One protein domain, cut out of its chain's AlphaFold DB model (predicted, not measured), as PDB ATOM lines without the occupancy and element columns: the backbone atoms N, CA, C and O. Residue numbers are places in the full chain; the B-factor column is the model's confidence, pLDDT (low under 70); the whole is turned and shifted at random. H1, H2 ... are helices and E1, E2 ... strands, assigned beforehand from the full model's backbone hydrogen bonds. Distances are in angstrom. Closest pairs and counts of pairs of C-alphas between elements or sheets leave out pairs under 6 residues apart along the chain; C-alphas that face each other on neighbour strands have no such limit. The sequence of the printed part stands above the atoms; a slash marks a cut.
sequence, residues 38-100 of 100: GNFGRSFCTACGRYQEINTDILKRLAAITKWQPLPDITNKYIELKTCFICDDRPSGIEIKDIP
ATOM      1  N   GLY A  38      56.320-169.491  -9.115       59.00
ATOM      2  CA  GLY A  38      55.448-170.299  -9.969       59.00
ATOM      3  C   GLY A  38      54.508-171.287  -9.264       59.00
ATOM      4  O   GLY A  38      53.766-171.957  -9.976       59.00
ATOM      5  N   ASN A  39      54.479-171.370  -7.925       61.44
ATOM      6  CA  ASN A  39      53.581-172.282  -7.195       61.44
ATOM      7  C   ASN A  39      52.470-171.545  -6.421       61.44
ATOM      8  O   ASN A  39      52.672-170.454  -5.887       61.44
ATOM      9  N   PHE A  40      51.265-172.128  -6.406       72.31
ATOM     10  CA  PHE A  40      50.023-171.429  -6.060       72.31
ATOM     11  C   PHE A  40      49.473-171.789  -4.685       72.31
ATOM     12  O   PHE A  40      48.699-172.730  -4.540       72.31
ATOM     13  N   GLY A  41      49.723-170.901  -3.726       74.25
ATOM     14  CA  GLY A  41      48.971-170.823  -2.483       74.25
ATOM     15  C   GLY A  41      49.559-171.631  -1.341       74.25
ATOM     16  O   GLY A  41      50.289-172.608  -1.513       74.25
ATOM     17  N   ARG A  42      49.214-171.202  -0.133       82.12
ATOM     18  CA  ARG A  42      49.607-171.874   1.100       82.12
ATOM     19  C   ARG A  42      48.435-172.662   1.633       82.12
ATOM     20  O   ARG A  42      47.303-172.187   1.594       82.12
ATOM     21  N   SER A  43      48.714-173.839   2.167       84.50
ATOM     22  CA  SER A  43      47.743-174.599   2.934       84.50
ATOM     23  C   SER A  43      48.266-174.955   4.314       84.50
ATOM     24  O   SER A  43      49.472-175.104   4.529       84.50
ATOM     25  N   PHE A  44      47.336-175.082   5.250       87.88
ATOM     26  CA  PHE A  44      47.590-175.487   6.616       87.88
ATOM     27  C   PHE A  44      46.670-176.647   6.979       87.88
ATOM     28  O   PHE A  44      45.460-176.554   6.812       87.88
ATOM     29  N   CYS A  45      47.234-177.746   7.475       86.00
ATOM     30  CA  CYS A  45      46.453-178.897   7.906       86.00
ATOM     31  C   CYS A  45      46.266-178.907   9.420       86.00
ATOM     32  O   CYS A  45      47.246-179.050  10.149       86.00
ATOM     33  N   THR A  46      45.021-178.855   9.888       83.69
ATOM     34  CA  THR A  46      44.683-178.891  11.319       83.69
ATOM     35  C   THR A  46      44.729-180.296  11.920       83.69
ATOM     36  O   THR A  46      44.837-180.416  13.132       83.69
ATOM     37  N   ALA A  47      44.715-181.372  11.125       80.38
ATOM     38  CA  ALA A  47      44.927-182.725  11.655       80.38
ATOM     39  C   ALA A  47      46.388-183.007  12.026       80.38
ATOM     40  O   ALA A  47      46.646-183.704  13.001       80.38
ATOM     41  N   CYS A  48      47.350-182.506  11.244       79.00
ATOM     42  CA  CYS A  48      48.774-182.788  11.470       79.00
ATOM     43  C   CYS A  48      49.626-181.545  11.763       79.00
ATOM     44  O   CYS A  48      50.845-181.660  11.878       79.00
ATOM     45  N   GLY A  49      49.019-180.358  11.822       81.69
ATOM     46  CA  GLY A  49      49.690-179.086  12.095       81.69
ATOM     47  C   GLY A  49      50.723-178.672  11.041       81.69
ATOM     48  O   GLY A  49      51.702-178.014  11.389       81.69
ATOM     49  N   ARG A  50      50.575-179.088   9.771       83.56
ATOM     50  CA  ARG A  50      51.597-178.888   8.718       83.56
ATOM     51  C   ARG A  50      51.249-177.762   7.758       83.56
ATOM     52  O   ARG A  50      50.117-177.697   7.284       83.56
ATOM     53  N   TYR A  51      52.257-176.966   7.413       82.31
ATOM     54  CA  TYR A  51      52.205-175.947   6.368       82.31
ATOM     55  C   TYR A  51      52.783-176.480   5.068       82.31
ATOM     56  O   TYR A  51      53.837-177.124   5.054       82.31
ATOM     57  N   GLN A  52      52.094-176.194   3.974       80.00
ATOM     58  CA  GLN A  52      52.439-176.688   2.651       80.00
ATOM     59  C   GLN A  52      52.241-175.595   1.611       80.00
ATOM     60  O   GLN A  52      51.213-174.918   1.614       80.00
ATOM     61  N   GLU A  53      53.186-175.477   0.688       80.06
ATOM     62  CA  GLU A  53      52.936-174.836  -0.596       80.06
ATOM     63  C   GLU A  53      52.271-175.858  -1.511       80.06
ATOM     64  O   GLU A  53      52.781-176.962  -1.726       80.06
ATOM     65  N   ILE A  54      51.083-175.506  -1.993       76.31
ATOM     66  CA  ILE A  54      50.342-176.325  -2.943       76.31
ATOM     67  C   ILE A  54      50.538-175.737  -4.335       76.31
ATOM     68  O   ILE A  54      50.754-174.544  -4.511       76.31
ATOM     69  N   ASN A  55      50.538-176.594  -5.345       74.19
ATOM     70  CA  ASN A  55      50.608-176.159  -6.732       74.19
ATOM     71  C   ASN A  55      49.216-176.244  -7.374       74.19
ATOM     72  O   ASN A  55      48.244-176.692  -6.757       74.19
ATOM     73  N   THR A  56      49.119-175.839  -8.639       73.56
ATOM     74  CA  THR A  56      47.857-175.834  -9.388       73.56
ATOM     75  C   THR A  56      47.208-177.214  -9.478       73.56
ATOM     76  O   THR A  56      45.982-177.311  -9.474       73.56
ATOM     77  N   ASP A  57      47.996-178.287  -9.554       77.69
ATOM     78  CA  ASP A  57      47.471-179.646  -9.702       77.69
ATOM     79  C   ASP A  57      46.843-180.147  -8.397       77.69
ATOM     80  O   ASP A  57      45.712-180.645  -8.399       77.69
ATOM     81  N   ILE A  58      47.509-179.899  -7.264       76.25
ATOM     82  CA  ILE A  58      46.969-180.170  -5.926       76.25
ATOM     83  C   ILE A  58      45.701-179.338  -5.691       76.25
ATOM     84  O   ILE A  58      44.700-179.865  -5.203       76.25
ATOM     85  N   LEU A  59      45.699-178.065  -6.096       76.75
ATOM     86  CA  LEU A  59      44.537-177.184  -5.971       76.75
ATOM     87  C   LEU A  59      43.337-177.686  -6.794       76.75
ATOM     88  O   LEU A  59      42.217-177.734  -6.287       76.75
ATOM     89  N   LYS A  60      43.560-178.120  -8.042       78.88
ATOM     90  CA  LYS A  60      42.522-178.720  -8.902       78.88
ATOM     91  C   LYS A  60      41.969-180.016  -8.313       78.88
ATOM     92  O   LYS A  60      40.762-180.246  -8.363       78.88
ATOM     93  N   ARG A  61      42.830-180.861  -7.739       79.06
ATOM     94  CA  ARG A  61      42.410-182.097  -7.058       79.06
ATOM     95  C   ARG A  61      41.563-181.797  -5.826       79.06
ATOM     96  O   ARG A  61      40.505-182.398  -5.664       79.06
ATOM     97  N   LEU A  62      41.980-180.836  -5.004       77.75
ATOM     98  CA  LEU A  62      41.206-180.364  -3.854       77.75
ATOM     99  C   LEU A  62      39.835-179.832  -4.278       77.75
ATOM    100  O   LEU A  62      38.823-180.236  -3.705       77.75
ATOM    101  N   ALA A  63      39.797-178.995  -5.316       79.38
ATOM    102  CA  ALA A  63      38.573-178.478  -5.917       79.38
ATOM    103  C   ALA A  63      37.633-179.602  -6.383       79.38
ATOM    104  O   ALA A  63      36.448-179.594  -6.056       79.38
ATOM    105  N   ALA A  64      38.162-180.620  -7.069       81.12
ATOM    106  CA  ALA A  64      37.376-181.758  -7.542       81.12
ATOM    107  C   ALA A  64      36.807-182.613  -6.394       81.12
ATOM    108  O   ALA A  64      35.638-182.993  -6.431       81.12
ATOM    109  N   ILE A  65      37.613-182.893  -5.362       76.75
ATOM    110  CA  ILE A  65      37.212-183.731  -4.217       76.75
ATOM    111  C   ILE A  65      36.155-183.025  -3.363       76.75
ATOM    112  O   ILE A  65      35.200-183.648  -2.905       76.75
ATOM    113  N   THR A  66      36.311-181.720  -3.158       69.50
ATOM    114  CA  THR A  66      35.450-180.945  -2.252       69.50
ATOM    115  C   THR A  66      34.343-180.175  -2.963       69.50
ATOM    116  O   THR A  66      33.566-179.486  -2.306       69.50
ATOM    117  N   LYS A  67      34.242-180.303  -4.296       72.75
ATOM    118  CA  LYS A  67      33.339-179.520  -5.162       72.75
ATOM    119  C   LYS A  67      33.515-178.005  -4.994       72.75
ATOM    120  O   LYS A  67      32.578-177.234  -5.195       72.75
ATOM    121  N   TRP A  68      34.714-177.586  -4.615       72.88
ATOM    122  CA  TRP A  68      35.079-176.189  -4.455       72.88
ATOM    123  C   TRP A  68      35.553-175.601  -5.792       72.88
ATOM    124  O   TRP A  68      36.151-176.306  -6.602       72.88
ATOM    125  N   GLN A  69      35.298-174.313  -6.039       69.06
ATOM    126  CA  GLN A  69      35.811-173.619  -7.224       69.06
ATOM    127  C   GLN A  69      37.115-172.884  -6.894       69.06
ATOM    128  O   GLN A  69      37.102-172.049  -5.989       69.06
ATOM    129  N   PRO A  70      38.215-173.129  -7.635       66.06
ATOM    130  CA  PRO A  70      39.461-172.400  -7.460       66.06
ATOM    131  C   PRO A  70      39.248-170.891  -7.544       66.06
ATOM    132  O   PRO A  70      38.730-170.397  -8.545       66.06
ATOM    133  N   LEU A  71      39.661-170.155  -6.509       65.62
ATOM    134  CA  LEU A  71      39.685-168.699  -6.585       65.62
ATOM    135  C   LEU A  71      40.780-168.248  -7.566       65.62
ATOM    136  O   LEU A  71      41.873-168.819  -7.555       65.62
ATOM    137  N   PRO A  72      40.518-167.207  -8.376       62.38
ATOM    138  CA  PRO A  72      41.512-166.658  -9.295       62.38
ATOM    139  C   PRO A  72      42.675-165.963  -8.569       62.38
ATOM    140  O   PRO A  72      43.755-165.854  -9.142       62.38
ATOM    141  N   ASP A  73      42.477-165.530  -7.316       69.81
ATOM    142  CA  ASP A  73      43.510-164.915  -6.480       69.81
ATOM    143  C   ASP A  73      43.500-165.490  -5.054       69.81
ATOM    144  O   ASP A  73      42.498-165.438  -4.336       69.81
ATOM    145  N   ILE A  74      44.645-166.040  -4.652       70.81
ATOM    146  CA  ILE A  74      44.914-166.566  -3.307       70.81
ATOM    147  C   ILE A  74      46.183-165.949  -2.703       70.81
ATOM    148  O   ILE A  74      46.720-166.474  -1.734       70.81
ATOM    149  N   THR A  75      46.669-164.834  -3.257       71.75
ATOM    150  CA  THR A  75      47.949-164.209  -2.883       71.75
ATOM    151  C   THR A  75      48.019-163.862  -1.395       71.75
ATOM    152  O   THR A  75      49.026-164.129  -0.745       71.75
ATOM    153  N   ASN A  76      46.926-163.329  -0.842       76.00
ATOM    154  CA  ASN A  76      46.802-162.969   0.578       76.00
ATOM    155  C   ASN A  76      45.918-163.948   1.363       76.00
ATOM    156  O   ASN A  76      45.407-163.616   2.430       76.00
ATOM    157  N   LYS A  77      45.697-165.146   0.818       80.56
ATOM    158  CA  LYS A  77      44.829-166.163   1.408       80.56
ATOM    159  C   LYS A  77      45.613-167.447   1.637       80.56
ATOM    160  O   LYS A  77      46.604-167.730   0.967       80.56
ATOM    161  N   TYR A  78      45.149-168.248   2.578       84.81
ATOM    162  CA  TYR A  78      45.603-169.618   2.743       84.81
ATOM    163  C   TYR A  78      44.404-170.554   2.821       84.81
ATOM    164  O   TYR A  78      43.288-170.155   3.159       84.81
ATOM    165  N   ILE A  79      44.650-171.811   2.476       86.06
ATOM    166  CA  ILE A  79      43.667-172.883   2.533       86.06
ATOM    167  C   ILE A  79      43.883-173.661   3.824       86.06
ATOM    168  O   ILE A  79      44.889-174.346   3.998       86.06
ATOM    169  N   GLU A  80      42.941-173.568   4.744       86.88
ATOM    170  CA  GLU A  80      42.899-174.445   5.900       86.88
ATOM    171  C   GLU A  80      42.226-175.760   5.508       86.88
ATOM    172  O   GLU A  80      41.176-175.775   4.870       86.88
ATOM    173  N   LEU A  81      42.868-176.867   5.862       85.06
ATOM    174  CA  LEU A  81      42.412-178.224   5.611       85.06
ATOM    175  C   LEU A  81      42.204-178.935   6.941       85.06
ATOM    176  O   LEU A  81      43.119-178.976   7.768       85.06
ATOM    177  N   LYS A  82      41.065-179.609   7.108       83.62
ATOM    178  CA  LYS A  82      40.880-180.560   8.209       83.62
ATOM    179  C   LYS A  82      41.864-181.724   8.090       83.62
ATOM    180  O   LYS A  82      42.573-182.019   9.042       83.62
ATOM    181  N   THR A  83      41.970-182.332   6.909       81.00
ATOM    182  CA  THR A  83      42.966-183.372   6.572       81.00
ATOM    183  C   THR A  83      43.685-183.016   5.266       81.00
ATOM    184  O   THR A  83      43.083-182.398   4.392       81.00
ATOM    185  N   CYS A  84      44.968-183.366   5.112       78.81
ATOM    186  CA  CYS A  84      45.780-183.033   3.927       78.81
ATOM    187  C   CYS A  84      46.451-184.268   3.314       78.81
ATOM    188  O   CYS A  84      46.653-185.251   4.016       78.81
ATOM    189  N   PHE A  85      46.919-184.165   2.063       74.56
ATOM    190  CA  PHE A  85      47.578-185.251   1.308       74.56
ATOM    191  C   PHE A  85      48.816-185.881   1.967       74.56
ATOM    192  O   PHE A  85      49.302-186.919   1.522       74.56
ATOM    193  N   ILE A  86      49.377-185.243   2.996       72.69
ATOM    194  CA  ILE A  86      50.514-185.793   3.733       72.69
ATOM    195  C   ILE A  86      50.050-186.734   4.855       72.69
ATOM    196  O   ILE A  86      50.746-187.704   5.150       72.69
ATOM    197  N   CYS A  87      48.918-186.444   5.501       72.81
ATOM    198  CA  CYS A  87      48.383-187.250   6.602       72.81
ATOM    199  C   CYS A  87      47.206-188.149   6.195       72.81
ATOM    200  O   CYS A  87      46.917-189.097   6.917       72.81
ATOM    201  N   ASP A  88      46.557-187.871   5.064       74.75
ATOM    202  CA  ASP A  88      45.378-188.576   4.562       74.75
ATOM    203  C   ASP A  88      45.349-188.530   3.025       74.75
ATOM    204  O   ASP A  88      45.560-187.476   2.425       74.75
ATOM    205  N   ASP A  89      45.053-189.654   2.372       70.12
ATOM    206  CA  ASP A  89      44.911-189.725   0.911       70.12
ATOM    207  C   ASP A  89      43.669-188.963   0.401       70.12
ATOM    208  O   ASP A  89      43.571-188.649  -0.790       70.12
ATOM    209  N   ARG A  90      42.710-188.653   1.286       73.69
ATOM    210  CA  ARG A  90      41.486-187.899   0.983       73.69
ATOM    211  C   ARG A  90      41.401-186.634   1.846       73.69
ATOM    212  O   ARG A  90      40.772-186.649   2.905       73.69
ATOM    213  N   PRO A  91      41.998-185.513   1.409       78.06
ATOM    214  CA  PRO A  91      41.879-184.255   2.136       78.06
ATOM    215  C   PRO A  91      40.423-183.789   2.239       78.06
ATOM    216  O   PRO A  91      39.616-183.993   1.329       78.06
ATOM    217  N   SER A  92      40.088-183.137   3.350       81.31
ATOM    218  CA  SER A  92      38.723-182.713   3.676       81.31
ATOM    219  C   SER A  92      38.704-181.402   4.458       81.31
ATOM    220  O   SER A  92      39.727-180.981   4.996       81.31
ATOM    221  N   GLY A  93      37.524-180.774   4.535       77.62
ATOM    222  CA  GLY A  93      37.297-179.552   5.313       77.62
ATOM    223  C   GLY A  93      38.132-178.379   4.813       77.62
ATOM    224  O   GLY A  93      39.028-177.944   5.524       77.62
ATOM    225  N   ILE A  94      37.858-177.932   3.584       82.12
ATOM    226  CA  ILE A  94      38.509-176.766   2.979       82.12
ATOM    227  C   ILE A  94      37.837-175.498   3.486       82.12
ATOM    228  O   ILE A  94      36.644-175.297   3.264       82.12
ATOM    229  N   GLU A  95      38.633-174.617   4.074       85.06
ATOM    230  CA  GLU A  95      38.265-173.230   4.326       85.06
ATOM    231  C   GLU A  95      39.326-172.314   3.725       85.06
ATOM    232  O   GLU A  95      40.518-172.604   3.785       85.06
ATOM    233  N   ILE A  96      38.906-171.188   3.155       81.94
ATOM    234  CA  ILE A  96      39.840-170.159   2.702       81.94
ATOM    235  C   ILE A  96      39.797-169.033   3.707       81.94
ATOM    236  O   ILE A  96      38.736-168.466   3.966       81.94
ATOM    237  N   LYS A  97      40.959-168.704   4.246       83.50
ATOM    238  CA  LYS A  97      41.107-167.664   5.252       83.50
ATOM    239  C   LYS A  97      42.109-166.638   4.756       83.50
ATOM    240  O   LYS A  97      43.040-166.965   4.016       83.50
ATOM    241  N   ASP A  98      41.892-165.387   5.129       82.69
ATOM    242  CA  ASP A  98      42.880-164.342   4.904       82.69
ATOM    243  C   ASP A  98      44.106-164.611   5.778       82.69
ATOM    244  O   ASP A  98      43.987-165.120   6.896       82.69
ATOM    245  N   ILE A  99      45.290-164.310   5.249       78.06
ATOM    246  CA  ILE A  99      46.518-164.322   6.038       78.06
ATOM    247  C   ILE A  99      46.426-163.122   6.996       78.06
ATOM    248  O   ILE A  99      46.384-161.989   6.512       78.06
ATOM    249  N   PRO A 100      46.351-163.346   8.319       71.94
ATOM    250  CA  PRO A 100      46.282-162.261   9.292       71.94
ATOM    251  C   PRO A 100      47.630-161.549   9.412       71.94
ATOM    252  O   PRO A 100      48.674-162.108   8.986       71.94
TER     253      PRO A 100
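This is residues 38 to 100 of the 100 residues of an uncharacterized protein of Candidatus Komeilibacteria bacterium CG11_big_fil_rev_8_21_14_0_20_36_20 (UniProt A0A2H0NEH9). A small, twisted sheet of four strands is covered on one face by a single helix, H1, which crosses it slantwise; the other face has no helix on it. The sheet is made of two hairpins side by side, E1 with E2 and E3 with E4, joined where E1 runs parallel to E3. The printed part has 63 residues, with one named helix and four named strands in the order E1, E2, H1, E3, E4; the sheet's order is E2, E1, E3, E4, it is mixed, and the class is mixed, helices and strands. The whole is compact and rounded, with a radius of gyration of the C-alphas of 10.5 A and spans of 26 by 26 by 20 A.

The inner strands of the sheet, E1, residues 42 to 45, and E3, residues 77 to 83, are parallel neighbours at 26 degrees; N 44 and O 79 are 2.8 A apart, within hydrogen-bond range. E2, residues 50 to 53, is an edge strand and forms a hairpin with E1, antiparallel at 156 degrees, with N 43 and O 52 2.8 A apart. E4, residues 92 to 98, is the other edge strand and forms a hairpin with E3, antiparallel at 157 degrees, with N 80 and O 95 2.8 A apart. E2 and E4 are apart. The sheet is only just strongly twisted, its C-alphas lying up to 4.4 A off their best plane. H1, residues 56 to 66, is on the sheet at a height over the sheet of 10.6 A. It lies over E3 and E4 and only just over E1, with 3 of its C-alphas there, and runs slantwise to the strands, at 54 degrees to E3 on the local plane. The closest C-alphas of H1 and E4 are those of Thr 66 and Ser 92, 7.0 A apart. In H1 every O i to N i+4 pair is within hydrogen-bond range.

E3 runs 18.1 A from Lys 77 to Thr 83, and E4 runs 18.9 A from Ser 92 to Asp 98, whose C-alpha is at (42.880, -164.342, 4.904). E1 measures 10.3 A and begins at C-alpha 42, (49.607, -171.874, 1.100); E2 measures 10.2 A. H1 is 15.2 A long and begins at C-alpha 56, (47.857, -175.834, -9.388).

The two C-alphas farthest apart are those of Asp 89 and Pro 100, 28.7 A. The printed part has no cut and ends at the chain's last residue. The links from E1 to E2 and from E2 to H1 are tight, those from H1 to E3 and from E3 to E4 are short, and no link is long. The mean pLDDT of the printed part is 77.1; residues 38 to 39, residue 66 and residues 69 to 73 are under 70.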